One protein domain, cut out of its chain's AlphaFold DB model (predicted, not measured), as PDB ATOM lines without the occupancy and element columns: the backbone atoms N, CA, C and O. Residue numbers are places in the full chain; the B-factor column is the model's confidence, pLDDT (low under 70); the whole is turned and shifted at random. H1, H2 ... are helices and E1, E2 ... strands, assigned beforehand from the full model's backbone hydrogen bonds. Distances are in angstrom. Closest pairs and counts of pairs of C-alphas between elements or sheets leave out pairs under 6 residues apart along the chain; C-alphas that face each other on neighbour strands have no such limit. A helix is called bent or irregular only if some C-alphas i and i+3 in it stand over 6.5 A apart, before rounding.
ATOM      1  N   ASN A  59     221.802 176.737  92.036       96.06
ATOM      2  CA  ASN A  59     221.304 176.868  93.410       96.06
ATOM      3  C   ASN A  59     220.492 175.636  93.860       96.06
ATOM      4  O   ASN A  59     219.327 175.783  94.219       96.06
ATOM      5  N   LEU A  60     221.053 174.419  93.808       96.31
ATOM      6  CA  LEU A  60     220.308 173.168  94.091       96.31
ATOM      7  C   LEU A  60     219.612 173.138  95.456       96.31
ATOM      8  O   LEU A  60     218.521 172.581  95.563       96.31
ATOM      9  N   ASP A  61     220.203 173.779  96.466       96.81
ATOM     10  CA  ASP A  61     219.629 173.868  97.812       96.81
ATOM     11  C   ASP A  61     218.532 174.941  97.943       96.81
ATOM     12  O   ASP A  61     217.903 175.051  98.995       96.81
ATOM     13  N   ARG A  62     218.287 175.738  96.894       98.25
ATOM     14  CA  ARG A  62     217.178 176.690  96.835       98.25
ATOM     15  C   ARG A  62     216.032 176.097  96.026       98.25
ATOM     16  O   ARG A  62     216.164 175.870  94.821       98.25
ATOM     17  N   VAL A  63     214.919 175.869  96.709       98.62
ATOM     18  CA  VAL A  63     213.776 175.093  96.235       98.62
ATOM     19  C   VAL A  63     212.626 176.024  95.887       98.62
ATOM     20  O   VAL A  63     212.165 176.799  96.726       98.62
ATOM     21  N   TYR A  64     212.132 175.933  94.656       98.62
ATOM     22  CA  TYR A  64     210.873 176.570  94.284       98.62
ATOM     23  C   TYR A  64     209.702 175.717  94.785       98.62
ATOM     24  O   TYR A  64     209.651 174.523  94.494       98.62
ATOM     25  N   CYS A  65     208.777 176.311  95.540       98.31
ATOM     26  CA  CYS A  65     207.583 175.630  96.037       98.31
ATOM     27  C   CYS A  65     206.386 175.980  95.141       98.31
ATOM     28  O   CYS A  65     205.741 177.005  95.350       98.31
ATOM     29  N   ALA A  66     206.102 175.124  94.160       97.88
ATOM     30  CA  ALA A  66     204.986 175.269  93.225       97.88
ATOM     31  C   ALA A  66     203.702 174.679  93.820       97.88
ATOM     32  O   ALA A  66     203.724 173.571  94.355       97.88
ATOM     33  N   GLY A  67     202.576 175.382  93.733       96.06
ATOM     34  CA  GLY A  67     201.305 174.888  94.263       96.06
ATOM     35  C   GLY A  67     200.226 175.963  94.377       96.06
ATOM     36  O   GLY A  67     200.516 177.147  94.200       96.06
ATOM     37  N   PRO A  68     198.985 175.565  94.706       93.88
ATOM     38  CA  PRO A  68     197.866 176.491  94.811       93.88
ATOM     39  C   PRO A  68     198.061 177.502  95.954       93.88
ATOM     40  O   PRO A  68     198.699 177.211  96.969       93.88
ATOM     41  N   LEU A  69     197.481 178.696  95.799       90.62
ATOM     42  CA  LEU A  69     197.609 179.811  96.755       90.62
ATOM     43  C   LEU A  69     196.351 180.694  96.865       90.62
ATOM     44  O   LEU A  69     196.392 181.797  97.419       90.62
ATOM     45  N   PHE A  70     195.219 180.223  96.343       87.69
ATOM     46  CA  PHE A  70     194.001 181.017  96.171       87.69
ATOM     47  C   PHE A  70     193.251 181.235  97.483       87.69
ATOM     48  O   PHE A  70     192.558 182.241  97.650       87.69
ATOM     49  N   ASN A  71     193.400 180.318  98.438       90.31
ATOM     50  CA  ASN A  71     192.796 180.432  99.761       90.31
ATOM     51  C   ASN A  71     193.800 180.204 100.899       90.31
ATOM     52  O   ASN A  71     194.955 179.841 100.696       90.31
ATOM     53  N   GLU A  72     193.339 180.445 102.126       92.38
ATOM     54  CA  GLU A  72     194.184 180.366 103.318       92.38
ATOM     55  C   GLU A  72     194.693 178.951 103.606       92.38
ATOM     56  O   GLU A  72     195.833 178.781 104.029       92.38
ATOM     57  N   ALA A  73     193.877 177.925 103.351       93.25
ATOM     58  CA  ALA A  73     194.289 176.543 103.568       93.25
ATOM     59  C   ALA A  73     195.417 176.143 102.603       93.25
ATOM     60  O   ALA A  73     196.393 175.527 103.026       93.25
ATOM     61  N   GLU A  74     195.311 176.551 101.338       93.81
ATOM     62  CA  GLU A  74     196.332 176.336 100.308       93.81
ATOM     63  C   GLU A  74     197.635 177.072 100.640       93.81
ATOM     64  O   GLU A  74     198.697 176.452 100.683       93.81
ATOM     65  N   ARG A  75     197.564 178.365 100.990       94.06
ATOM     66  CA  ARG A  75     198.745 179.133 101.424       94.06
ATOM     67  C   ARG A  75     199.409 178.515 102.652       94.06
ATOM     68  O   ARG A  75     200.622 178.317 102.669       94.06
ATOM     69  N   SER A  76     198.619 178.140 103.658       95.88
ATOM     70  CA  SER A  76     199.120 177.482 104.867       95.88
ATOM     71  C   SER A  76     199.797 176.143 104.560       95.88
ATOM     72  O   SER A  76     200.825 175.815 105.151       95.88
ATOM     73  N   GLU A  77     199.257 175.353 103.633       96.38
ATOM     74  CA  GLU A  77     199.890 174.113 103.187       96.38
ATOM     75  C   GLU A  77     201.230 174.358 102.494       96.38
ATOM     76  O   GLU A  77     202.220 173.719 102.853       96.38
ATOM     77  N   MET A  78     201.291 175.329 101.588       97.44
ATOM     78  CA  MET A  78     202.533 175.715 100.918       97.44
ATOM     79  C   MET A  78     203.607 176.188 101.909       97.44
ATOM     80  O   MET A  78     204.765 175.783 101.802       97.44
ATOM     81  N   LEU A  79     203.228 176.959 102.934       96.94
ATOM     82  CA  LEU A  79     204.142 177.359 104.011       96.94
ATOM     83  C   LEU A  79     204.600 176.170 104.870       96.94
ATOM     84  O   LEU A  79     205.748 176.134 105.311       96.94
ATOM     85  N   ARG A  80     203.742 175.167 105.102       98.00
ATOM     86  CA  ARG A  80     204.136 173.936 105.811       98.00
ATOM     87  C   ARG A  80     205.116 173.092 104.992       98.00
ATOM     88  O   ARG A  80     206.061 172.561 105.576       98.00
ATOM     89  N   ILE A  81     204.931 173.007 103.671       98.25
ATOM     90  CA  ILE A  81     205.880 172.356 102.751       98.25
ATOM     91  C   ILE A  81     207.236 173.059 102.825       98.25
ATOM     92  O   ILE A  81     208.259 172.402 103.023       98.25
ATOM     93  N   ALA A  82     207.237 174.391 102.742       98.12
ATOM     94  CA  ALA A  82     208.456 175.180 102.854       98.12
ATOM     95  C   ALA A  82     209.162 174.949 104.199       98.12
ATOM     96  O   ALA A  82     210.335 174.589 104.231       98.12
ATOM     97  N   ALA A  83     208.424 175.002 105.310       98.06
ATOM     98  CA  ALA A  83     208.975 174.737 106.636       98.06
ATOM     99  C   ALA A  83     209.530 173.306 106.795       98.06
ATOM    100  O   ALA A  83     210.454 173.083 107.580       98.06
ATOM    101  N   ALA A  84     208.971 172.311 106.096       97.88
ATOM    102  CA  ALA A  84     209.508 170.950 106.085       97.88
ATOM    103  C   ALA A  84     210.854 170.874 105.345       97.88
ATOM    104  O   ALA A  84     211.773 170.213 105.821       97.88
ATOM    105  N   LEU A  85     210.992 171.595 104.231       98.44
ATOM    106  CA  LEU A  85     212.248 171.725 103.487       98.44
ATOM    107  C   LEU A  85     213.318 172.482 104.288       98.44
ATOM    108  O   LEU A  85     214.459 172.032 104.377       98.44
ATOM    109  N   GLU A  86     212.952 173.600 104.913       97.94
ATOM    110  CA  GLU A  86     213.872 174.429 105.703       97.94
ATOM    111  C   GLU A  86     214.461 173.676 106.904       97.94
ATOM    112  O   GLU A  86     215.641 173.831 107.220       97.94
ATOM    113  N   LYS A  87     213.677 172.797 107.546       96.94
ATOM    114  CA  LYS A  87     214.167 171.910 108.621       96.94
ATOM    115  C   LYS A  87     215.285 170.976 108.162       96.94
ATOM    116  O   LYS A  87     216.154 170.642 108.961       96.94
ATOM    117  N   GLU A  88     215.271 170.597 106.891       95.62
ATOM    118  CA  GLU A  88     216.292 169.764 106.259       95.62
ATOM    119  C   GLU A  88     217.451 170.594 105.679       95.62
ATOM    120  O   GLU A  88     218.335 170.044 105.025       95.62
ATOM    121  N   GLY A  89     217.479 171.911 105.919       97.31
ATOM    122  CA  GLY A  89     218.568 172.811 105.528       97.31
ATOM    123  C   GLY A  89     218.447 173.413 104.128       97.31
ATOM    124  O   GLY A  89     219.400 174.036 103.663       97.31
ATOM    125  N   PHE A  90     217.310 173.237 103.452       98.38
ATOM    126  CA  PHE A  90     217.035 173.916 102.186       98.38
ATOM    127  C   PHE A  90     216.647 175.382 102.406       98.38
ATOM    128  O   PHE A  90     216.147 175.766 103.461       98.38
ATOM    129  N   GLN A  91     216.844 176.202 101.379       97.94
ATOM    130  CA  GLN A  91     216.210 177.513 101.260       97.94
ATOM    131  C   GLN A  91     214.982 177.378 100.368       97.94
ATOM    132  O   GLN A  91     215.015 176.636  99.388       97.94
ATOM    133  N   THR A  92     213.923 178.122 100.650       97.81
ATOM    134  CA  THR A  92     212.692 178.046  99.862       97.81
ATOM    135  C   THR A  92     212.363 179.371  99.199       97.81
ATOM    136  O   THR A  92     212.711 180.442  99.693       97.81
ATOM    137  N   PHE A  93     211.702 179.282  98.053       97.19
ATOM    138  CA  PHE A  93     210.947 180.372  97.461       97.19
ATOM    139  C   PHE A  93     209.487 179.934  97.375       97.19
ATOM    140  O   PHE A  93     209.177 178.951  96.697       97.19
ATOM    141  N   VAL A  94     208.609 180.651  98.068       95.62
ATOM    142  CA  VAL A  94     207.167 180.406  98.102       95.62
ATOM    143  C   VAL A  94     206.463 181.573  97.405       95.62
ATOM    144  O   VAL A  94     206.485 182.672  97.949       95.62
ATOM    145  N   PRO A  95     205.809 181.390  96.244       93.00
ATOM    146  CA  PRO A  95     205.367 182.505  95.394       93.00
ATOM    147  C   PRO A  95     204.533 183.579  96.101       93.00
ATOM    148  O   PRO A  95     204.827 184.762  95.979       93.00
ATOM    149  N   HIS A  96     203.554 183.203  96.923       88.81
ATOM    150  CA  HIS A  96     202.727 184.192  97.625       88.81
ATOM    151  C   HIS A  96     203.456 184.908  98.780       88.81
ATOM    152  O   HIS A  96     203.093 186.030  99.113       88.81
ATOM    153  N   ALA A  97     204.477 184.293  99.386       87.62
ATOM    154  CA  ALA A  97     205.235 184.887 100.494       87.62
ATOM    155  C   ALA A  97     206.490 185.640 100.009       87.62
ATOM    156  O   ALA A  97     206.884 186.660 100.574       87.62
ATOM    157  N   ASP A  98     207.122 185.158  98.938       84.31
ATOM    158  CA  ASP A  98     208.390 185.646  98.392       84.31
ATOM    159  C   ASP A  98     208.247 186.437  97.092       84.31
ATOM    160  O   ASP A  98     209.042 187.334  96.797       84.31
ATOM    161  N   GLY A  99     207.243 186.074  96.305       65.81
ATOM    162  CA  GLY A  99     207.011 186.532  94.946       65.81
ATOM    163  C   GLY A  99     205.998 187.659  94.825       65.81
ATOM    164  O   GLY A  99     205.693 187.993  93.690       65.81
ATOM    165  N   LEU A 100     205.579 188.266  95.953       67.25
ATOM    166  CA  LEU A 100     204.649 189.400  96.133       67.25
ATOM    167  C   LEU A 100     203.226 188.992  96.576       67.25
ATOM    168  O   LEU A 100     202.584 188.136  95.973       67.25
ATOM    169  N   GLU A 101     202.673 189.693  97.575       65.25
ATOM    170  CA  GLU A 101     201.227 189.671  97.843       65.25
ATOM    171  C   GLU A 101     200.509 190.569  96.822       65.25
ATOM    172  O   GLU A 101     200.195 191.739  97.050       65.25
ATOM    173  N   PHE A 102     200.289 190.014  95.631       64.50
ATOM    174  CA  PHE A 102     199.716 190.715  94.479       64.50
ATOM    175  C   PHE A 102     198.316 191.297  94.706       64.50
ATOM    176  O   PHE A 102     197.920 192.215  93.982       64.50
ATOM    177  N   ALA A 103     197.598 190.810  95.725       65.00
ATOM    178  CA  ALA A 103     196.300 191.340  96.130       65.00
ATOM    179  C   ALA A 103     196.350 192.851  96.413       65.00
ATOM    180  O   ALA A 103     195.400 193.553  96.080       65.00
ATOM    181  N   GLU A 104     197.470 193.363  96.934       82.19
ATOM    182  CA  GLU A 104     197.601 194.769  97.339       82.19
ATOM    183  C   GLU A 104     198.226 195.657  96.247       82.19
ATOM    184  O   GLU A 104     197.943 196.857  96.159       82.19
ATOM    185  N   VAL A 105     199.036 195.082  95.350       86.44
ATOM    186  CA  VAL A 105     199.715 195.838  94.280       86.44
ATOM    187  C   VAL A 105     198.722 196.326  93.222       86.44
ATOM    188  O   VAL A 105     198.847 197.455  92.743       86.44
ATOM    189  N   LEU A 106     197.717 195.515  92.866       89.44
ATOM    190  CA  LEU A 106     196.696 195.913  91.889       89.44
ATOM    191  C   LEU A 106     195.893 197.145  92.360       89.44
ATOM    192  O   LEU A 106     195.877 198.135  91.621       89.44
ATOM    193  N   PRO A 107     195.276 197.153  93.564       90.25
ATOM    194  CA  PRO A 107     194.633 198.348  94.102       90.25
ATOM    195  C   PRO A 107     195.562 199.560  94.135       90.25
ATOM    196  O   PRO A 107     195.135 200.657  93.781       90.25
ATOM    197  N   TRP A 108     196.831 199.373  94.515       91.88
ATOM    198  CA  TRP A 108     197.800 200.465  94.567       91.88
ATOM    199  C   TRP A 108     198.049 201.091  93.186       91.88
ATOM    200  O   TRP A 108     198.025 202.315  93.055       91.88
ATOM    201  N   LEU A 109     198.218 200.281  92.133       90.25
ATOM    202  CA  LEU A 109     198.386 200.775  90.759       90.25
ATOM    203  C   LEU A 109     197.158 201.564  90.283       90.25
ATOM    204  O   LEU A 109     197.300 202.647  89.711       90.25
ATOM    205  N   VAL A 110     195.956 201.055  90.566       92.50
ATOM    206  CA  VAL A 110     194.694 201.718  90.200       92.50
ATOM    207  C   VAL A 110     194.528 203.049  90.936       92.50
ATOM    208  O   VAL A 110     194.203 204.061  90.317       92.50
ATOM    209  N   GLN A 111     194.834 203.097  92.236       92.81
ATOM    210  CA  GLN A 111     194.803 204.335  93.029       92.81
ATOM    211  C   GLN A 111     195.776 205.404  92.511       92.81
ATOM    212  O   GLN A 111     195.564 206.597  92.726       92.81
ATOM    213  N   ARG A 112     196.833 205.001  91.795       91.12
ATOM    214  CA  ARG A 112     197.806 205.903  91.158       91.12
ATOM    215  C   ARG A 112     197.370 206.370  89.764       91.12
ATOM    216  O   ARG A 112     198.145 207.038  89.085       91.12
ATOM    217  N   GLY A 113     196.134 206.067  89.365       90.44
ATOM    218  CA  GLY A 113     195.527 206.520  88.116       90.44
ATOM    219  C   GLY A 113     195.746 205.578  86.934       90.44
ATOM    220  O   GLY A 113     195.436 205.955  85.805       90.44
ATOM    221  N   MET A 114     196.276 204.371  87.159       92.62
ATOM    222  CA  MET A 114     196.347 203.360  86.109       92.62
ATOM    223  C   MET A 114     194.962 202.754  85.873       92.62
ATOM    224  O   MET A 114     194.268 202.379  86.816       92.62
ATOM    225  N   ASP A 115     194.581 202.613  84.606       94.12
ATOM    226  CA  ASP A 115     193.399 201.843  84.232       94.12
ATOM    227  C   ASP A 115     193.469 200.405  84.791       94.12
ATOM    228  O   ASP A 115     194.527 199.773  84.771       94.12
ATOM    229  N   ALA A 116     192.345 199.877  85.283       90.38
ATOM    230  CA  ALA A 116     192.304 198.591  85.983       90.38
ATOM    231  C   ALA A 116     192.691 197.408  85.086       90.38
ATOM    232  O   ALA A 116     193.398 196.501  85.533       90.38
ATOM    233  N   GLN A 117     192.287 197.428  83.812       90.69
ATOM    234  CA  GLN A 117     192.678 196.390  82.861       90.69
ATOM    235  C   GLN A 117     194.184 196.462  82.599       90.69
ATOM    236  O   GLN A 117     194.878 195.442  82.653       90.69
ATOM    237  N   ARG A 118     194.718 197.671  82.385       90.06
ATOM    238  CA  ARG A 118     196.160 197.869  82.216       90.06
ATOM    239  C   ARG A 118     196.953 197.437  83.452       90.06
ATOM    240  O   ARG A 118     197.981 196.779  83.286       90.06
ATOM    241  N   ALA A 119     196.472 197.752  84.653       90.69
ATOM    242  CA  ALA A 119     197.079 197.343  85.916       90.69
ATOM    243  C   ALA A 119     197.124 195.818  86.051       90.69
ATOM    244  O   ALA A 119     198.177 195.271  86.370       90.69
ATOM    245  N   GLY A 120     196.031 195.126  85.716       90.31
ATOM    246  CA  GLY A 120     195.993 193.663  85.695       90.31
ATOM    247  C   GLY A 120     197.011 193.058  84.726       90.31
ATOM    248  O   GLY A 120     197.738 192.135  85.078       90.31
ATOM    249  N   MET A 121     197.143 193.621  83.523       90.00
ATOM    250  CA  MET A 121     198.111 193.141  82.524       90.00
ATOM    251  C   MET A 121     199.563 193.354  82.963       90.00
ATOM    252  O   MET A 121     200.397 192.466  82.795       90.00
ATOM    253  N   VAL A 122     199.858 194.524  83.535       90.38
ATOM    254  CA  VAL A 122     201.156 194.849  84.141       90.38
ATOM    255  C   VAL A 122     201.492 193.854  85.250       90.38
ATOM    256  O   VAL A 122     202.602 193.322  85.289       90.38
ATOM    257  N   LEU A 123     200.513 193.553  86.099       89.81
ATOM    258  CA  LEU A 123     200.678 192.629  87.207       89.81
ATOM    259  C   LEU A 123     200.939 191.200  86.740       89.81
ATOM    260  O   LEU A 123     201.909 190.590  87.175       89.81
ATOM    261  N   HIS A 124     200.132 190.687  85.809       90.81
ATOM    262  CA  HIS A 124     200.326 189.354  85.237       90.81
ATOM    263  C   HIS A 124     201.699 189.214  84.578       90.81
ATOM    264  O   HIS A 124     202.354 188.186  84.730       90.81
ATOM    265  N   GLN A 125     202.169 190.252  83.878       91.81
ATOM    266  CA  GLN A 125     203.505 190.242  83.291       91.81
ATOM    267  C   GLN A 125     204.602 190.199  84.366       91.81
ATOM    268  O   GLN A 125     205.608 189.516  84.168       91.81
ATOM    269  N   ALA A 126     204.422 190.910  85.482       91.88
ATOM    270  CA  ALA A 126     205.367 190.902  86.593       91.88
ATOM    271  C   ALA A 126     205.411 189.543  87.308       91.88
ATOM    272  O   ALA A 126     206.505 189.007  87.483       91.88
ATOM    273  N   ILE A 127     204.242 188.968  87.629       91.88
ATOM    274  CA  ILE A 127     204.084 187.614  88.196       91.88
ATOM    275  C   ILE A 127     204.818 186.607  87.318       91.88
ATOM    276  O   ILE A 127     205.783 185.978  87.743       91.88
ATOM    277  N   PHE A 128     204.411 186.532  86.048       94.62
ATOM    278  CA  PHE A 128     204.944 185.560  85.107       94.62
ATOM    279  C   PHE A 128     206.463 185.673  84.970       94.62
ATOM    280  O   PHE A 128     207.163 184.663  84.960       94.62
ATOM    281  N   ALA A 129     206.993 186.896  84.876       94.94
ATOM    282  CA  ALA A 129     208.426 187.109  84.745       94.94
ATOM    283  C   ALA A 129     209.197 186.692  86.000       94.94
ATOM    284  O   ALA A 129     210.230 186.029  85.878       94.94
ATOM    285  N   LEU A 130     208.706 187.063  87.186       95.31
ATOM    286  CA  LEU A 130     209.343 186.714  88.447       95.31
ATOM    287  C   LEU A 130     209.317 185.201  88.673       95.31
ATOM    288  O   LEU A 130     210.382 184.623  88.867       95.31
ATOM    289  N   ASP A 131     208.159 184.554  88.571       96.38
ATOM    290  CA  ASP A 131     208.046 183.109  88.790       96.38
ATOM    291  C   ASP A 131     208.853 182.315  87.765       96.38
ATOM    292  O   ASP A 131     209.632 181.439  88.140       96.38
ATOM    293  N   THR A 132     208.804 182.697  86.484       97.62
ATOM    294  CA  THR A 132     209.650 182.071  85.456       97.62
ATOM    295  C   THR A 132     211.132 182.221  85.797       97.62
ATOM    296  O   THR A 132     211.889 181.255  85.705       97.62
ATOM    297  N   TYR A 133     211.577 183.406  86.229       97.56
ATOM    298  CA  TYR A 133     212.964 183.604  86.651       97.56
ATOM    299  C   TYR A 133     213.328 182.741  87.860       97.56
ATOM    300  O   TYR A 133     214.406 182.147  87.882       97.56
ATOM    301  N   GLN A 134     212.448 182.634  88.851       98.06
ATOM    302  CA  GLN A 134     212.698 181.846  90.054       98.06
ATOM    303  C   GLN A 134     212.756 180.351  89.743       98.06
ATOM    304  O   GLN A 134     213.706 179.695  90.159       98.06
ATOM    305  N   VAL A 135     211.834 179.825  88.937       98.31
ATOM    306  CA  VAL A 135     211.849 178.424  88.494       98.31
ATOM    307  C   VAL A 135     213.095 178.120  87.658       98.31
ATOM    308  O   VAL A 135     213.775 177.121  87.893       98.31
ATOM    309  N   VAL A 136     213.424 178.971  86.682       97.88
ATOM    310  CA  VAL A 136     214.476 178.683  85.694       97.88
ATOM    311  C   VAL A 136     215.875 178.970  86.239       97.88
ATOM    312  O   VAL A 136     216.766 178.136  86.076       97.88
ATOM    313  N   CYS A 137     216.074 180.100  86.918       96.94
ATOM    314  CA  CYS A 137     217.393 180.600  87.325       96.94
ATOM    315  C   CYS A 137     217.565 180.728  88.843       96.94
ATOM    316  O   CYS A 137     218.646 180.458  89.364       96.94
ATOM    317  N   GLY A 138     216.533 181.183  89.557       96.62
ATOM    318  CA  GLY A 138     216.632 181.507  90.981       96.62
ATOM    319  C   GLY A 138     216.783 180.274  91.874       96.62
ATOM    320  O   GLY A 138     217.574 180.285  92.819       96.62
ATOM    321  N   CYS A 139     216.032 179.218  91.588       98.44
ATOM    322  CA  CYS A 139     215.990 177.960  92.327       98.44
ATOM    323  C   CYS A 139     216.621 176.850  91.491       98.44
ATOM    324  O   CYS A 139     216.404 176.792  90.282       98.44
ATOM    325  N   GLY A 140     217.397 175.961  92.107       97.19
ATOM    326  CA  GLY A 140     218.026 174.830  91.418       97.19
ATOM    327  C   GLY A 140     217.181 173.558  91.420       97.19
ATOM    328  O   GLY A 140     217.440 172.649  90.635       97.19
ATOM    329  N   SER A 141     216.168 173.504  92.277       97.75
ATOM    330  CA  SER A 141     215.279 172.362  92.459       97.75
ATOM    331  C   SER A 141     213.843 172.829  92.719       97.75
ATOM    332  O   SER A 141     213.599 174.019  92.952       97.75
ATOM    333  N   LEU A 142     212.878 171.910  92.626       98.31
ATOM    334  CA  LEU A 142     211.458 172.232  92.759       98.31
ATOM    335  C   LEU A 142     210.703 171.156  93.543       98.31
ATOM    336  O   LEU A 142     210.928 169.957  93.371       98.31
ATOM    337  N   VAL A 143     209.765 171.611  94.370       98.31
ATOM    338  CA  VAL A 143     208.719 170.778  94.960       98.31
ATOM    339  C   VAL A 143     207.373 171.269  94.459       98.31
ATOM    340  O   VAL A 143     207.090 172.462  94.533       98.31
ATOM    341  N   MET A 144     206.550 170.349  93.965       97.44
ATOM    342  CA  MET A 144     205.184 170.638  93.538       97.44
ATOM    343  C   MET A 144     204.187 170.080  94.554       97.44
ATOM    344  O   MET A 144     204.205 168.882  94.835       97.44
ATOM    345  N   ASN A 145     203.287 170.921  95.060       96.69
ATOM    346  CA  ASN A 145     202.068 170.479  95.723       96.69
ATOM    347  C   ASN A 145     201.048 170.048  94.664       96.69
ATOM    348  O   ASN A 145     200.578 170.848  93.859       96.69
ATOM    349  N   TYR A 146     200.724 168.764  94.679       93.12
ATOM    350  CA  TYR A 146     199.860 168.101  93.712       93.12
ATOM    351  C   TYR A 146     198.453 167.835  94.254       93.12
ATOM    352  O   TYR A 146     197.656 167.145  93.615       93.12
ATOM    353  N   ASN A 147     198.153 168.329  95.454       91.50
ATOM    354  CA  ASN A 147     196.842 168.173  96.063       91.50
ATOM    355  C   ASN A 147     195.757 168.892  95.255       91.50
ATOM    356  O   ASN A 147     196.004 169.877  94.559       91.50
ATOM    357  N   GLY A 148     194.528 168.397  95.383       87.81
ATOM    358  CA  GLY A 148     193.373 168.851  94.624       87.81
ATOM    359  C   GLY A 148     192.776 167.746  93.756       87.81
ATOM    360  O   GLY A 148     193.420 166.764  93.395       87.81
ATOM    361  N   ARG A 149     191.504 167.928  93.376       83.88
ATOM    362  CA  ARG A 149     190.838 167.058  92.385       83.88
ATOM    363  C   ARG A 149     191.559 167.103  91.032       83.88
ATOM    364  O   ARG A 149     191.583 166.122  90.295       83.88
ATOM    365  N   VAL A 150     192.073 168.281  90.692       86.19
ATOM    366  CA  VAL A 150     192.972 168.542  89.571       86.19
ATOM    367  C   VAL A 150     194.119 169.364  90.156       86.19
ATOM    368  O   VAL A 150     193.820 170.263  90.946       86.19
ATOM    369  N   PRO A 151     195.381 169.069  89.808       89.56
ATOM    370  CA  PRO A 151     196.498 169.920  90.192       89.56
ATOM    371  C   PRO A 151     196.303 171.347  89.678       89.56
ATOM    372  O   PRO A 151     195.743 171.539  88.597       89.56
ATOM    373  N   ASP A 152     196.793 172.320  90.435       92.88
ATOM    374  CA  ASP A 152     196.808 173.725  90.027       92.88
ATOM    375  C   ASP A 152     197.525 173.915  88.677       92.88
ATOM    376  O   ASP A 152     198.621 173.386  88.465       92.88
ATOM    377  N   GLU A 153     196.913 174.657  87.746       93.69
ATOM    378  CA  GLU A 153     197.484 174.843  86.409       93.69
ATOM    379  C   GLU A 153     198.815 175.609  86.417       93.69
ATOM    380  O   GLU A 153     199.695 175.302  85.607       93.69
ATOM    381  N   GLY A 154     198.982 176.562  87.341       94.75
ATOM    382  CA  GLY A 154     200.219 177.322  87.513       94.75
ATOM    383  C   GLY A 154     201.352 176.406  87.958       94.75
ATOM    384  O   GLY A 154     202.379 176.306  87.284       94.75
ATOM    385  N   ALA A 155     201.102 175.623  89.004       95.75
ATOM    386  CA  ALA A 155     202.039 174.647  89.539       95.75
ATOM    387  C   ALA A 155     202.447 173.591  88.501       95.75
ATOM    388  O   ALA A 155     203.614 173.197  88.433       95.75
ATOM    389  N   VAL A 156     201.512 173.143  87.652       95.50
ATOM    390  CA  VAL A 156     201.819 172.230  86.538       95.50
ATOM    391  C   VAL A 156     202.751 172.895  85.523       95.50
ATOM    392  O   VAL A 156     203.712 172.258  85.080       95.50
ATOM    393  N   ALA A 157     202.501 174.152  85.148       96.25
ATOM    394  CA  ALA A 157     203.350 174.886  84.209       96.25
ATOM    395  C   ALA A 157     204.769 175.090  84.770       96.25
ATOM    396  O   ALA A 157     205.755 174.821  84.078       96.25
ATOM    397  N   GLU A 158     204.880 175.485  86.036       98.00
ATOM    398  CA  GLU A 158     206.144 175.669  86.759       98.00
ATOM    399  C   GLU A 158     206.936 174.364  86.879       98.00
ATOM    400  O   GLU A 158     208.117 174.307  86.519       98.00
ATOM    401  N   CYS A 159     206.276 173.286  87.311       96.88
ATOM    402  CA  CYS A 159     206.879 171.960  87.405       96.88
ATOM    403  C   CYS A 159     207.376 171.475  86.038       96.88
ATOM    404  O   CYS A 159     208.494 170.972  85.931       96.88
ATOM    405  N   THR A 160     206.595 171.695  84.977       96.19
ATOM    406  CA  THR A 160     206.980 171.309  83.612       96.19
ATOM    407  C   THR A 160     208.228 172.062  83.151       96.19
ATOM    408  O   THR A 160     209.132 171.446  82.587       96.19
ATOM    409  N   MET A 161     208.335 173.368  83.427       97.06
ATOM    410  CA  MET A 161     209.545 174.143  83.115       97.06
ATOM    411  C   MET A 161     210.780 173.585  83.834       97.06
ATOM    412  O   MET A 161     211.822 173.394  83.206       97.06
ATOM    413  N   ALA A 162     210.670 173.286  85.132       96.69
ATOM    414  CA  ALA A 162     211.765 172.695  85.901       96.69
ATOM    415  C   ALA A 162     212.154 171.302  85.378       96.69
ATOM    416  O   ALA A 162     213.341 171.017  85.199       96.69
ATOM    417  N   TRP A 163     211.159 170.465  85.081       95.75
ATOM    418  CA  TRP A 163     211.336 169.122  84.537       95.75
ATOM    419  C   TRP A 163     212.037 169.136  83.174       95.75
ATOM    420  O   TRP A 163     213.007 168.406  82.977       95.75
ATOM    421  N   MET A 164     211.621 170.017  82.256       95.06
ATOM    422  CA  MET A 164     212.249 170.169  80.936       95.06
ATOM    423  C   MET A 164     213.719 170.597  81.020       95.06
ATOM    424  O   MET A 164     214.506 170.275  80.133       95.06
ATOM    425  N   LEU A 165     214.095 171.316  82.081       95.06
ATOM    426  CA  LEU A 165     215.478 171.712  82.354       95.06
ATOM    427  C   LEU A 165     216.283 170.619  83.068       95.06
ATOM    428  O   LEU A 165     217.457 170.836  83.348       95.06
ATOM    429  N   GLY A 166     215.678 169.470  83.381       94.12
ATOM    430  CA  GLY A 166     216.318 168.373  84.106       94.12
ATOM    431  C   GLY A 166     216.548 168.665  85.589       94.12
ATOM    432  O   GLY A 166     217.412 168.041  86.203       94.12
ATOM    433  N   LYS A 167     215.828 169.630  86.178       96.00
ATOM    434  CA  LYS A 167     215.984 169.944  87.604       96.00
ATOM    435  C   LYS A 167     215.488 168.782  88.470       96.00
ATOM    436  O   LYS A 167     214.521 168.113  88.101       96.00
ATOM    437  N   PRO A 168     216.083 168.569  89.655       96.25
ATOM    438  CA  PRO A 168     215.510 167.689  90.662       96.25
ATOM    439  C   PRO A 168     214.109 168.173  91.057       96.25
ATOM    440  O   PRO A 168     213.947 169.284  91.568       96.25
ATOM    441  N   VAL A 169     213.111 167.325  90.803       96.31
ATOM    442  CA  VAL A 169     211.697 167.566  91.115       96.31
ATOM    443  C   VAL A 169     211.193 166.491  92.074       96.31
ATOM    444  O   VAL A 169     211.416 165.292  91.854       96.31
ATOM    445  N   VAL A 170     210.479 166.934  93.109       96.81
ATOM    446  CA  VAL A 170     209.668 166.090  93.995       96.81
ATOM    447  C   VAL A 170     208.218 166.560  93.941       96.81
ATOM    448  O   VAL A 170     207.936 167.754  93.975       96.81
ATOM    449  N   ILE A 171     207.293 165.613  93.865       95.44
ATOM    450  CA  ILE A 171     205.856 165.870  93.856       95.44
ATOM    451  C   ILE A 171     205.278 165.415  95.194       95.44
ATOM    452  O   ILE A 171     205.377 164.244  95.551       95.44
ATOM    453  N   TYR A 172     204.669 166.334  95.932       95.69
ATOM    454  CA  TYR A 172     203.921 166.033  97.144       95.69
ATOM    455  C   TYR A 172     202.450 165.807  96.808       95.69
ATOM    456  O   TYR A 172     201.821 166.679  96.211       95.69
ATOM    457  N   LYS A 173     201.895 164.663  97.211       92.19
ATOM    458  CA  LYS A 173     200.477 164.358  97.024       92.19
ATOM    459  C   LYS A 173     199.908 163.580  98.207       92.19
ATOM    460  O   LYS A 173     200.128 162.384  98.336       92.19
ATOM    461  N   GLU A 174     199.101 164.247  99.011       89.00
ATOM    462  CA  GLU A 174     198.319 163.683 100.113       89.00
ATOM    463  C   GLU A 174     196.816 163.888  99.826       89.00
ATOM    464  O   GLU A 174     196.066 164.459 100.614       89.00
ATOM    465  N   ASP A 175     196.364 163.464  98.640       81.19
ATOM    466  CA  ASP A 175     194.973 163.624  98.206       81.19
ATOM    467  C   ASP A 175     194.449 162.363  97.510       81.19
ATOM    468  O   ASP A 175     195.067 161.819  96.591       81.19
ATOM    469  N   VAL A 176     193.271 161.916  97.943       75.25
ATOM    470  CA  VAL A 176     192.595 160.703  97.462       75.25
ATOM    471  C   VAL A 176     191.596 160.972  96.326       75.25
ATOM    472  O   VAL A 176     190.977 160.040  95.815       75.25
ATOM    473  N   ARG A 177     191.397 162.233  95.917       72.50
ATOM    474  CA  ARG A 177     190.317 162.674  95.006       72.50
ATOM    475  C   ARG A 177     190.671 162.630  93.506       72.50
ATOM    476  O   ARG A 177     190.279 163.525  92.758       72.50
ATOM    477  N   SER A 178     191.370 161.596  93.039       67.69
ATOM    478  CA  SER A 178     191.816 161.490  91.635       67.69
ATOM    479  C   SER A 178     190.734 161.019  90.645       67.69
ATOM    480  O   SER A 178     189.873 160.201  90.965       67.69
ATOM    481  N   LEU A 179     190.803 161.525  89.406       57.41
ATOM    482  CA  LEU A 179     189.713 161.508  88.413       57.41
ATOM    483  C   LEU A 179     189.532 160.207  87.605       57.41
ATOM    484  O   LEU A 179     188.410 159.916  87.198       57.41
ATOM    485  N   ILE A 180     190.588 159.425  87.342       57.41
ATOM    486  CA  ILE A 180     190.539 158.274  86.413       57.41
ATOM    487  C   ILE A 180     190.816 156.972  87.166       57.41
ATOM    488  O   ILE A 180     191.961 156.536  87.246       57.41
ATOM    489  N   ALA A 181     189.789 156.348  87.748       58.47
ATOM    490  CA  ALA A 181     189.960 155.142  88.576       58.47
ATOM    491  C   ALA A 181     191.047 155.314  89.668       58.47
ATOM    492  O   ALA A 181     191.811 154.391  89.947       58.47
ATOM    493  N   GLY A 182     191.159 156.526  90.232       62.72
ATOM    494  CA  GLY A 182     192.210 156.898  91.185       62.72
ATOM    495  C   GLY A 182     193.504 157.453  90.568       62.72
ATOM    496  O   GLY A 182     194.452 157.700  91.303       62.72
ATOM    497  N   ARG A 183     193.567 157.675  89.247       66.00
ATOM    498  CA  ARG A 183     194.730 158.246  88.537       66.00
ATOM    499  C   ARG A 183     194.496 159.699  88.121       66.00
ATOM    500  O   ARG A 183     193.364 160.097  87.842       66.00
ATOM    501  N   ASP A 184     195.571 160.478  88.071       77.31
ATOM    502  CA  ASP A 184     195.547 161.890  87.669       77.31
ATOM    503  C   ASP A 184     195.629 162.071  86.147       77.31
ATOM    504  O   ASP A 184     195.710 161.102  85.389       77.31
ATOM    505  N   ASN A 185     195.598 163.329  85.693       78.81
ATOM    506  CA  ASN A 185     195.724 163.677  84.278       78.81
ATOM    507  C   ASN A 185     197.006 163.056  83.671       78.81
ATOM    508  O   ASN A 185     198.091 163.311  84.193       78.81
ATOM    509  N   PRO A 186     196.918 162.293  82.563       80.06
ATOM    510  CA  PRO A 186     198.060 161.581  81.991       80.06
ATOM    511  C   PRO A 186     199.175 162.489  81.459       80.06
ATOM    512  O   PRO A 186     200.320 162.054  81.430       80.06
ATOM    513  N   LEU A 187     198.893 163.736  81.066       80.88
ATOM    514  CA  LEU A 187     199.946 164.681  80.659       80.88
ATOM    515  C   LEU A 187     200.762 165.205  81.840       80.88
ATOM    516  O   LEU A 187     201.880 165.676  81.661       80.88
ATOM    517  N   VAL A 188     200.210 165.103  83.046       77.19
ATOM    518  CA  VAL A 188     200.900 165.505  84.267       77.19
ATOM    519  C   VAL A 188     201.531 164.281  84.931       77.19
ATOM    520  O   VAL A 188     202.731 164.265  85.174       77.19
ATOM    521  N   ALA A 189     200.772 163.194  85.092       75.44
ATOM    522  CA  ALA A 189     201.272 161.920  85.613       75.44
ATOM    523  C   ALA A 189     202.316 161.248  84.700       75.44
ATOM    524  O   ALA A 189     203.091 160.416  85.162       75.44
ATOM    525  N   GLY A 190     202.314 161.577  83.404       79.81
ATOM    526  CA  GLY A 190     203.272 161.078  82.419       79.81
ATOM    527  C   GLY A 190     204.617 161.803  82.426       79.81
ATOM    528  O   GLY A 190     205.537 161.343  81.753       79.81
ATOM    529  N   GLN A 191     204.766 162.903  83.175       81.31
ATOM    530  CA  GLN A 191     206.096 163.421  83.490       81.31
ATOM    531  C   GLN A 191     206.843 162.305  84.256       81.31
ATOM    532  O   GLN A 191     206.307 161.693  85.173       81.31
ATOM    533  N   THR A 192     208.052 161.944  83.833       80.38
ATOM    534  CA  THR A 192     208.828 160.851  84.453       80.38
ATOM    535  C   THR A 192     210.109 161.381  85.062       80.38
ATOM    536  O   THR A 192     210.616 162.412  84.632       80.38
ATOM    537  N   GLY A 193     210.712 160.651  85.996       81.44
ATOM    538  CA  GLY A 193     211.975 161.085  86.591       81.44
ATOM    539  C   GLY A 193     211.794 162.157  87.664       81.44
ATOM    540  O   GLY A 193     212.726 162.891  87.949       81.44
ATOM    541  N   PHE A 194     210.627 162.237  88.293       85.56
ATOM    542  CA  PHE A 194     210.469 162.848  89.613       85.56
ATOM    543  C   PHE A 194     210.230 161.757  90.662       85.56
ATOM    544  O   PHE A 194     210.037 160.586  90.327       85.56
ATOM    545  N   GLU A 195     210.238 162.144  91.932       89.94
ATOM    546  CA  GLU A 195     209.808 161.288  93.039       89.94
ATOM    547  C   GLU A 195     208.492 161.813  93.613       89.94
ATOM    548  O   GLU A 195     208.363 163.014  93.838       89.94
ATOM    549  N   MET A 196     207.514 160.928  93.815       91.62
ATOM    550  CA  MET A 196     206.241 161.279  94.441       91.62
ATOM    551  C   MET A 196     206.252 160.842  95.903       91.62
ATOM    552  O   MET A 196     206.590 159.697  96.202       91.62
ATOM    553  N   VAL A 197     205.871 161.745  96.800       94.62
ATOM    554  CA  VAL A 197     205.791 161.496  98.239       94.62
ATOM    555  C   VAL A 197     204.406 161.848  98.765       94.62
ATOM    556  O   VAL A 197     203.835 162.878  98.419       94.62
ATOM    557  N   GLU A 198     203.882 161.002  99.645       93.06
ATOM    558  CA  GLU A 198     202.550 161.185 100.243       93.06
ATOM    559  C   GLU A 198     202.600 161.871 101.611       93.06
ATOM    560  O   GLU A 198     201.576 162.178 102.208       93.06
ATOM    561  N   ARG A 199     203.808 162.110 102.133       94.38
ATOM    562  CA  ARG A 199     204.020 162.723 103.441       94.38
ATOM    563  C   ARG A 199     204.983 163.889 103.349       94.38
ATOM    564  O   ARG A 199     206.077 163.771 102.798       94.38
ATOM    565  N   MET A 200     204.593 164.993 103.972       94.94
ATOM    566  CA  MET A 200     205.339 166.246 103.922       94.94
ATOM    567  C   MET A 200     206.732 166.150 104.560       94.94
ATOM    568  O   MET A 200     207.685 166.747 104.070       94.94
ATOM    569  N   ASP A 201     206.885 165.340 105.611       95.12
ATOM    570  CA  ASP A 201     208.169 165.104 106.284       95.12
ATOM    571  C   ASP A 201     209.171 164.292 105.447       95.12
ATOM    572  O   ASP A 201     210.342 164.212 105.799       95.12
ATOM    573  N   ARG A 202     208.736 163.711 104.323       97.25
ATOM    574  CA  ARG A 202     209.598 162.965 103.394       97.25
ATOM    575  C   ARG A 202     210.114 163.815 102.236       97.25
ATOM    576  O   ARG A 202     211.031 163.380 101.547       97.25
ATOM    577  N   ILE A 203     209.564 165.017 102.031       97.56
ATOM    578  CA  ILE A 203     209.892 165.879 100.885       97.56
ATOM    579  C   ILE A 203     211.391 166.207 100.850       97.56
ATOM    580  O   ILE A 203     212.030 166.035  99.814       97.56
ATOM    581  N   GLY A 204     211.965 166.655 101.972       97.38
ATOM    582  CA  GLY A 204     213.370 167.071 102.019       97.38
ATOM    583  C   GLY A 204     214.352 165.922 101.772       97.38
ATOM    584  O   GLY A 204     215.297 166.081 100.997       97.38
ATOM    585  N   GLU A 205     214.109 164.746 102.356       97.00
ATOM    586  CA  GLU A 205     214.934 163.550 102.125       97.00
ATOM    587  C   GLU A 205     214.859 163.076 100.667       97.00
ATOM    588  O   GLU A 205     215.896 162.802 100.054       97.00
ATOM    589  N   ALA A 206     213.653 163.030 100.091       97.00
ATOM    590  CA  ALA A 206     213.441 162.675  98.688       97.00
ATOM    591  C   ALA A 206     214.191 163.638  97.757       97.00
ATOM    592  O   ALA A 206     214.940 163.222  96.871       97.00
ATOM    593  N   LEU A 207     214.080 164.948  98.006       97.31
ATOM    594  CA  LEU A 207     214.733 165.956  97.176       97.31
ATOM    595  C   LEU A 207     216.259 165.866  97.273       97.31
ATOM    596  O   LEU A 207     216.947 165.892  96.253       97.31
ATOM    597  N   ARG A 208     216.795 165.686  98.486       96.81
ATOM    598  CA  ARG A 208     218.231 165.486  98.715       96.81
ATOM    599  C   ARG A 208     218.748 164.243  97.994       96.81
ATOM    600  O   ARG A 208     219.786 164.309  97.336       96.81
ATOM    601  N   THR A 209     218.003 163.144  98.061       95.75
ATOM    602  CA  THR A 209     218.329 161.894  97.360       95.75
ATOM    603  C   THR A 209     218.351 162.100  95.846       95.75
ATOM    604  O   THR A 209     219.287 161.665  95.176       95.75
ATOM    605  N   ARG A 210     217.365 162.818  95.292       94.06
ATOM    606  CA  ARG A 210     217.309 163.167  93.862       94.06
ATOM    607  C   ARG A 210     218.502 164.027  93.436       94.06
ATOM    608  O   ARG A 210     219.143 163.691  92.446       94.06
ATOM    609  N   ILE A 211     218.835 165.070  94.199       95.06
ATOM    610  CA  ILE A 211     220.003 165.935  93.954       95.06
ATOM    611  C   ILE A 211     221.298 165.109  93.929       95.06
ATOM    612  O   ILE A 211     222.105 165.252  93.013       95.06
ATOM    613  N   GLN A 212     221.489 164.217  94.904       93.88
ATOM    614  CA  GLN A 212     222.684 163.372  94.994       93.88
ATOM    615  C   GLN A 212     222.777 162.357  93.852       93.88
ATOM    616  O   GLN A 212     223.870 162.145  93.324       93.88
ATOM    617  N   ARG A 213     221.646 161.746  93.476       91.31
ATOM    618  CA  ARG A 213     221.554 160.750  92.403       91.31
ATOM    619  C   ARG A 213     221.837 161.346  91.031       91.31
ATOM    620  O   ARG A 213     222.583 160.753  90.262       91.31
ATOM    621  N   ASP A 214     221.204 162.473  90.725       88.50
ATOM    622  CA  ASP A 214     221.293 163.090  89.399       88.50
ATOM    623  C   ASP A 214     222.599 163.870  89.230       88.50
ATOM    624  O   ASP A 214     223.066 164.045  88.108       88.50
ATOM    625  N   HIS A 215     223.183 164.320  90.347       85.50
ATOM    626  CA  HIS A 215     224.454 165.034  90.422       85.50
ATOM    627  C   HIS A 215     224.608 166.139  89.355       85.50
ATOM    628  O   HIS A 215     225.614 166.175  88.638       85.50
ATOM    629  N   PRO A 216     223.607 167.029  89.199       85.38
ATOM    630  CA  PRO A 216     223.627 168.006  88.123       85.38
ATOM    631  C   PRO A 216     224.788 168.990  88.316       85.38
ATOM    632  O   PRO A 216     225.034 169.479  89.421       85.38
ATOM    633  N   GLY A 217     225.506 169.290  87.232       89.19
ATOM    634  CA  GLY A 217     226.631 170.219  87.264       89.19
ATOM    635  C   GLY A 217     226.150 171.649  87.547       89.19
ATOM    636  O   GLY A 217     225.402 172.192  86.736       89.19
ATOM    637  N   PRO A 218     226.572 172.307  88.641       89.12
ATOM    638  CA  PRO A 218     226.101 173.659  88.969       89.12
ATOM    639  C   PRO A 218     226.501 174.702  87.914       89.12
ATOM    640  O   PRO A 218     225.796 175.694  87.723       89.12
ATOM    641  N   ASP A 219     227.593 174.441  87.193       92.06
ATOM    642  CA  ASP A 219     228.105 175.278  86.105       92.06
ATOM    643  C   ASP A 219     227.560 174.880  84.724       92.06
ATOM    644  O   ASP A 219     227.952 175.473  83.718       92.06
ATOM    645  N   THR A 220     226.667 173.883  84.644       93.38
ATOM    646  CA  THR A 220     226.046 173.490  83.376       93.38
ATOM    647  C   THR A 220     225.255 174.660  82.810       93.38
ATOM    648  O   THR A 220     224.313 175.161  83.425       93.38
ATOM    649  N   THR A 221     225.629 175.047  81.595       94.81
ATOM    650  CA  THR A 221     225.007 176.135  80.857       94.81
ATOM    651  C   THR A 221     224.133 175.590  79.734       94.81
ATOM    652  O   THR A 221     224.538 174.687  79.003       94.81
ATOM    653  N   ILE A 222     222.941 176.163  79.576       94.44
ATOM    654  CA  ILE A 222     221.998 175.838  78.504       94.44
ATOM    655  C   ILE A 222     221.703 177.110  77.709       94.44
ATOM    656  O   ILE A 222     221.515 178.180  78.289       94.44
ATOM    657  N   ALA A 223     221.640 176.989  76.382       95.69
ATOM    658  CA  ALA A 223     221.219 178.082  75.516       95.69
ATOM    659  C   ALA A 223     219.786 178.516  75.858       95.69
ATOM    660  O   ALA A 223     218.874 177.692  75.948       95.69
ATOM    661  N   CYS A 224     219.580 179.817  76.024       94.81
ATOM    662  CA  CYS A 224     218.287 180.373  76.376       94.81
ATOM    663  C   CYS A 224     217.588 180.941  75.133       94.81
ATOM    664  O   CYS A 224     218.101 181.879  74.514       94.81
ATOM    665  N   PRO A 225     216.396 180.436  74.765       93.94
ATOM    666  CA  PRO A 225     215.635 180.989  73.653       93.94
ATOM    667  C   PRO A 225     215.344 182.487  73.856       93.94
ATOM    668  O   PRO A 225     214.988 182.883  74.969       93.94
ATOM    669  N   PRO A 226     215.395 183.332  72.808       91.94
ATOM    670  CA  PRO A 226     215.213 184.778  72.956       91.94
ATOM    671  C   PRO A 226     213.917 185.219  73.668       91.94
ATOM    672  O   PRO A 226     213.974 186.169  74.454       91.94
ATOM    673  N   PRO A 227     212.744 184.579  73.456       91.31
ATOM    674  CA  PRO A 227     211.534 184.922  74.208       91.31
ATOM    675  C   PRO A 227     211.664 184.664  75.714       91.31
ATOM    676  O   PRO A 227     211.234 185.495  76.518       91.31
ATOM    677  N   LEU A 228     212.298 183.550  76.088       94.00
ATOM    678  CA  LEU A 228     212.572 183.219  77.483       94.00
ATOM    679  C   LEU A 228     213.609 184.187  78.061       94.00
ATOM    680  O   LEU A 228     213.368 184.760  79.114       94.00
ATOM    681  N   ALA A 229     214.686 184.480  77.327       94.62
ATOM    682  CA  ALA A 229     215.748 185.397  77.751       94.62
ATOM    683  C   ALA A 229     215.214 186.778  78.164       94.62
ATOM    684  O   ALA A 229     215.622 187.328  79.185       94.62
ATOM    685  N   ARG A 230     214.262 187.331  77.395       92.44
ATOM    686  CA  ARG A 230     213.601 188.604  77.730       92.44
ATOM    687  C   ARG A 230     212.780 188.513  79.015       92.44
ATOM    688  O   ARG A 230     212.800 189.441  79.816       92.44
ATOM    689  N   THR A 231     212.064 187.406  79.197       94.50
ATOM    690  CA  THR A 231     211.248 187.155  80.393       94.50
ATOM    691  C   THR A 231     212.133 187.004  81.629       94.50
ATOM    692  O   THR A 231     211.872 187.638  82.647       94.50
ATOM    693  N   LEU A 232     213.222 186.239  81.521       95.94
ATOM    694  CA  LEU A 232     214.175 186.031  82.610       95.94
ATOM    695  C   LEU A 232     214.895 187.319  83.000       95.94
ATOM    696  O   LEU A 232     215.021 187.591  84.187       95.94
ATOM    697  N   ALA A 233     215.311 188.135  82.027       94.38
ATOM    698  CA  ALA A 233     215.927 189.431  82.307       94.38
ATOM    699  C   ALA A 233     214.971 190.359  83.075       94.38
ATOM    700  O   ALA A 233     215.386 191.047  84.006       94.38
ATOM    701  N   LEU A 234     213.682 190.345  82.717       94.12
ATOM    702  CA  LEU A 234     212.652 191.105  83.421       94.12
ATOM    703  C   LEU A 234     212.458 190.591  84.857       94.12
ATOM    704  O   LEU A 234     212.493 191.376  85.802       94.12
ATOM    705  N   GLY A 235     212.323 189.272  85.029       95.00
ATOM    706  CA  GLY A 235     212.192 188.633  86.339       95.00
ATOM    707  C   GLY A 235     213.400 188.863  87.245       95.00
ATOM    708  O   GLY A 235     213.236 189.169  88.425       95.00
ATOM    709  N   GLN A 236     214.612 188.806  86.688       95.25
ATOM    710  CA  GLN A 236     215.845 189.132  87.399       95.25
ATOM    711  C   GLN A 236     215.845 190.591  87.866       95.25
ATOM    712  O   GLN A 236     216.092 190.860  89.041       95.25
ATOM    713  N   ALA A 237     215.531 191.528  86.968       94.31
ATOM    714  CA  ALA A 237     215.504 192.953  87.283       94.31
ATOM    715  C   ALA A 237     214.463 193.301  88.361       94.31
ATOM    716  O   ALA A 237     214.700 194.208  89.167       94.31
ATOM    717  N   PHE A 238     213.330 192.588  88.392       92.31
ATOM    718  CA  PHE A 238     212.370 192.669  89.493       92.31
ATOM    719  C   PHE A 238     212.956 192.119  90.787       92.31
ATOM    720  O   PHE A 238     212.945 192.814  91.802       92.31
ATOM    721  N   TRP A 239     213.488 190.895  90.753       93.44
ATOM    722  CA  TRP A 239     214.032 190.225  91.930       93.44
ATOM    723  C   TRP A 239     215.107 191.067  92.625       93.44
ATOM    724  O   TRP A 239     215.034 191.298  93.829       93.44
ATOM    725  N   GLU A 240     216.044 191.623  91.858       93.69
ATOM    726  CA  GLU A 240     217.118 192.487  92.363       93.69
ATOM    727  C   GLU A 240     216.607 193.754  93.067       93.69
ATOM    728  O   GLU A 240     217.283 194.276  93.954       93.69
ATOM    729  N   ARG A 241     215.409 194.240  92.716       92.00
ATOM    730  CA  ARG A 241     214.782 195.407  93.357       92.00
ATOM    731  C   ARG A 241     213.970 195.056  94.591       92.00
ATOM    732  O   ARG A 241     213.939 195.853  95.525       92.00
ATOM    733  N   ILE A 242     213.311 193.900  94.605       90.50
ATOM    734  CA  ILE A 242     212.424 193.530  95.716       90.50
ATOM    735  C   ILE A 242     213.150 192.786  96.839       90.50
ATOM    736  O   ILE A 242     212.729 192.879  97.987       90.50
ATOM    737  N   VAL A 243     214.257 192.091  96.555       90.12
ATOM    738  CA  VAL A 243     215.054 191.391  97.582       90.12
ATOM    739  C   VAL A 243     215.568 192.326  98.679       90.12
ATOM    740  O   VAL A 243     215.409 191.986  99.853       90.12
ATOM    741  N   PRO A 244     216.143 193.506  98.369       91.81
ATOM    742  CA  PRO A 244     216.633 194.424  99.398       91.81
ATOM    743  C   PRO A 244     215.539 194.979 100.319       91.81
ATOM    744  O   PRO A 244     215.866 195.500 101.382       91.81
ATOM    745  N   LEU A 245     214.259 194.869  99.937       89.12
ATOM    746  CA  LEU A 245     213.126 195.318 100.754       89.12
ATOM    747  C   LEU A 245     212.856 194.401 101.959       89.12
ATOM    748  O   LEU A 245     212.037 194.737 102.811       89.12
ATOM    749  N   GLY A 246     213.533 193.251 102.043       85.75
ATOM    750  CA  GLY A 246     213.343 192.279 103.116       85.75
ATOM    751  C   GLY A 246     212.016 191.530 103.000       85.75
ATOM    752  O   GLY A 246     211.443 191.418 101.920       85.75
ATOM    753  N   THR A 247     211.538 190.984 104.116       80.69
ATOM    754  CA  THR A 247     210.322 190.155 104.165       80.69
ATOM    755  C   THR A 247     209.031 190.969 104.184       80.69
ATOM    756  O   THR A 247     208.010 190.479 103.727       80.69
ATOM    757  N   GLU A 248     209.059 192.206 104.691       80.00
ATOM    758  CA  GLU A 248     207.856 193.048 104.813       80.00
ATOM    759  C   GLU A 248     207.359 193.592 103.466       80.00
ATOM    760  O   GLU A 248     206.189 193.940 103.356       80.00
ATOM    761  N   ARG A 249     208.254 193.695 102.467       85.12
ATOM    762  CA  ARG A 249     208.017 194.176 101.087       85.12
ATOM    763  C   ARG A 249     206.825 195.145 100.952       85.12
ATOM    764  O   ARG A 249     205.794 194.769 100.393       85.12
ATOM    765  N   PRO A 250     206.962 196.405 101.409       88.31
ATOM    766  CA  PRO A 250     205.864 197.366 101.383       88.31
ATOM    767  C   PRO A 250     205.274 197.528  99.979       88.31
ATOM    768  O   PRO A 250     206.016 197.768  99.020       88.31
ATOM    769  N   VAL A 251     203.943 197.456  99.872       89.12
ATOM    770  CA  VAL A 251     203.204 197.477  98.594       89.12
ATOM    771  C   VAL A 251     203.607 198.638  97.685       89.12
ATOM    772  O   VAL A 251     203.746 198.465  96.479       89.12
ATOM    773  N   GLU A 252     203.870 199.813  98.259       90.62
ATOM    774  CA  GLU A 252     204.301 200.990  97.509       90.62
ATOM    775  C   GLU A 252     205.659 200.781  96.827       90.62
ATOM    776  O   GLU A 252     205.838 201.140  95.664       90.62
ATOM    777  N   LEU A 253     206.629 200.213  97.545       91.38
ATOM    778  CA  LEU A 253     207.979 199.996  97.025       91.38
ATOM    779  C   LEU A 253     207.985 198.877  95.986       91.38
ATOM    780  O   LEU A 253     208.650 198.995  94.958       91.38
ATOM    781  N   VAL A 254     207.179 197.838  96.213       90.50
ATOM    782  CA  VAL A 254     206.924 196.783  95.229       90.50
ATOM    783  C   VAL A 254     206.284 197.362  93.969       90.50
ATOM    784  O   VAL A 254     206.781 197.134  92.870       90.50
ATOM    785  N   GLY A 255     205.208 198.140  94.107       90.31
ATOM    786  CA  GLY A 255     204.499 198.747  92.983       90.31
ATOM    787  C   GLY A 255     205.391 199.683  92.167       90.31
ATOM    788  O   GLY A 255     205.351 199.658  90.937       90.31
ATOM    789  N   ARG A 256     206.267 200.456  92.823       91.44
ATOM    790  CA  ARG A 256     207.296 201.261  92.143       91.44
ATOM    791  C   ARG A 256     208.288 200.390  91.373       91.44
ATOM    792  O   ARG A 256     208.533 200.669  90.204       91.44
ATOM    793  N   ALA A 257     208.796 199.315  91.978       91.44
ATOM    794  CA  ALA A 257     209.684 198.379  91.291       91.44
ATOM    795  C   ALA A 257     209.008 197.740  90.064       91.44
ATOM    796  O   ALA A 257     209.661 197.581  89.030       91.44
ATOM    797  N   VAL A 258     207.704 197.432  90.156       90.12
ATOM    798  CA  VAL A 258     206.898 196.932  89.032       90.12
ATOM    799  C   VAL A 258     206.939 197.910  87.852       90.12
ATOM    800  O   VAL A 258     207.277 197.528  86.731       90.12
ATOM    801  N   LEU A 259     206.631 199.181  88.117       89.81
ATOM    802  CA  LEU A 259     206.596 200.230  87.099       89.81
ATOM    803  C   LEU A 259     207.978 200.491  86.491       89.81
ATOM    804  O   LEU A 259     208.129 200.445  85.277       89.81
ATOM    805  N   GLU A 260     209.005 200.681  87.321       89.88
ATOM    806  CA  GLU A 260     210.359 201.013  86.861       89.88
ATOM    807  C   GLU A 260     210.944 199.958  85.915       89.88
ATOM    808  O   GLU A 260     211.564 200.278  84.896       89.88
ATOM    809  N   VAL A 261     210.767 198.680  86.243       87.81
ATOM    810  CA  VAL A 261     211.312 197.577  85.444       87.81
ATOM    811  C   VAL A 261     210.538 197.405  84.137       87.81
ATOM    812  O   VAL A 261     211.144 197.121  83.105       87.81
ATOM    813  N   LEU A 262     209.220 197.621  84.133       84.94
ATOM    814  CA  LEU A 262     208.425 197.532  82.905       84.94
ATOM    815  C   LEU A 262     208.612 198.742  81.992       84.94
ATOM    816  O   LEU A 262     208.668 198.560  80.778       84.94
ATOM    817  N   ASP A 263     208.768 199.940  82.553       82.38
ATOM    818  CA  ASP A 263     209.036 201.161  81.789       82.38
ATOM    819  C   ASP A 263     210.421 201.105  81.135       82.38
ATOM    820  O   ASP A 263     210.579 201.448  79.965       82.38
ATOM    821  N   THR A 264     211.429 200.588  81.846       71.94
ATOM    822  CA  THR A 264     212.771 200.370  81.272       71.94
ATOM    823  C   THR A 264     212.806 199.233  80.246       71.94
ATOM    824  O   THR A 264     213.626 199.255  79.322       71.94
ATOM    825  N   ALA A 265     211.901 198.259  80.366       64.75
ATOM    826  CA  ALA A 265     211.738 197.168  79.408       64.75
ATOM    827  C   ALA A 265     210.836 197.516  78.211       64.75
ATOM    828  O   ALA A 265     210.779 196.723  77.266       64.75
ATOM    829  N   ALA A 266     210.143 198.662  78.222       60.16
ATOM    830  CA  ALA A 266     209.273 199.082  77.132       60.16
ATOM    831  C   ALA A 266     210.089 199.249  75.836       60.16
ATOM    832  O   ALA A 266     210.949 200.119  75.698       60.16
TER     833      ALA A 266
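Overview. This is residues 59 to 266 of the 280 residues of an uncharacterized protein of Planctomycetaceae bacterium (UniProt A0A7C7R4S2). A strongly twisted sheet of five short strands has H1 and H7 over one face and H5 with the last part of H4, residues 131 to 138, over the other. H4 runs on beyond the sheet into a second, helical lobe, where H3, H8 and H9 pack on it. The printed part has 208 residues, with named elements in the order E1 H1 E2 H2 H3 H4 E3 H5 E4 H6 E5 H7 H8 H9: nine helices and five strands. The sheet runs E2 E1 E3 E4 E5, all parallel; the class is mixed, helices and strands. It is compact, with a radius of gyration of the C-alphas of 17.4 A and spans of 50 by 39 by 32 A.

Arrangement. Start at E1, residues 62 to 66, an inner strand between E2, residues 91 to 93, and E3, residues 141 to 145; look for N 65 and O 93 at 2.9 A and N 145 and O 66 at 2.8 A, within hydrogen-bond range. E4, residues 169 to 172, neighbours E3, with N 172 and O 144 at 2.8 A, and E5, residues 195 to 197, with N 197 and O 171 at 2.8 A. With H1, residues 72 to 87, E1 and E2 form a strand-helix-strand unit, parallel neighbours joined through a helix, with a right-handed crossover; so do E3, H5, residues 153 to 164, and E4, and E4, H6, residues 186 to 189, and E5. There are three layers, helices on both faces: H1 and H7, residues 200 to 214, opposite H5 and H4, residues 116 to 138. H1 touches H7 at Leu 85 and Gly 204, their closest C-alphas, 5.0 A. H2, residues 95 to 98, only grazes the sheet; H6 is not on it. H4, the hub, touches H5, closest C-alphas Val 135 and Ala 162, 6.3 A; H3, residues 102 to 111, its hairpin partner, Val 110 and Ala 116, 5.8 A; H8, residues 226 to 245, Leu 130 and Gly 235, 4.0 A, about perpendicular at 87 degrees; and H9, residues 251 to 265, Ala 126 and Val 258, 6.7 A. H8 and H9 form a hairpin. Each O i to N i+4 pair is within range in H1, H4, H5 and H9, against 5 of 6 in H3, 9 of 11 in H7 and 13 of 16 in H8; H2 and H6 are too short.

Along the chain. Find C-alpha 62 at (217.178, 176.690, 96.835), where E1 begins. H1 is 22.3 A long, H4 30.1 A, H8 29.8 A. H7, 21.8 A, is irregular: C-alphas 201 and 204 are 7.0 A apart. H9, 21.0 A, ends at C-alpha 265, (211.738, 197.168, 79.408).

Size, cuts and confidence. The C-alphas of Gly 113 and Arg 213, the two farthest apart, are 52.8 A apart. The printed part has no cut; the links E4 to H6 and H7 to H8 are long. Look for pLDDT under 70 at residues 99 to 103, 178 to 183 and 265 to 266.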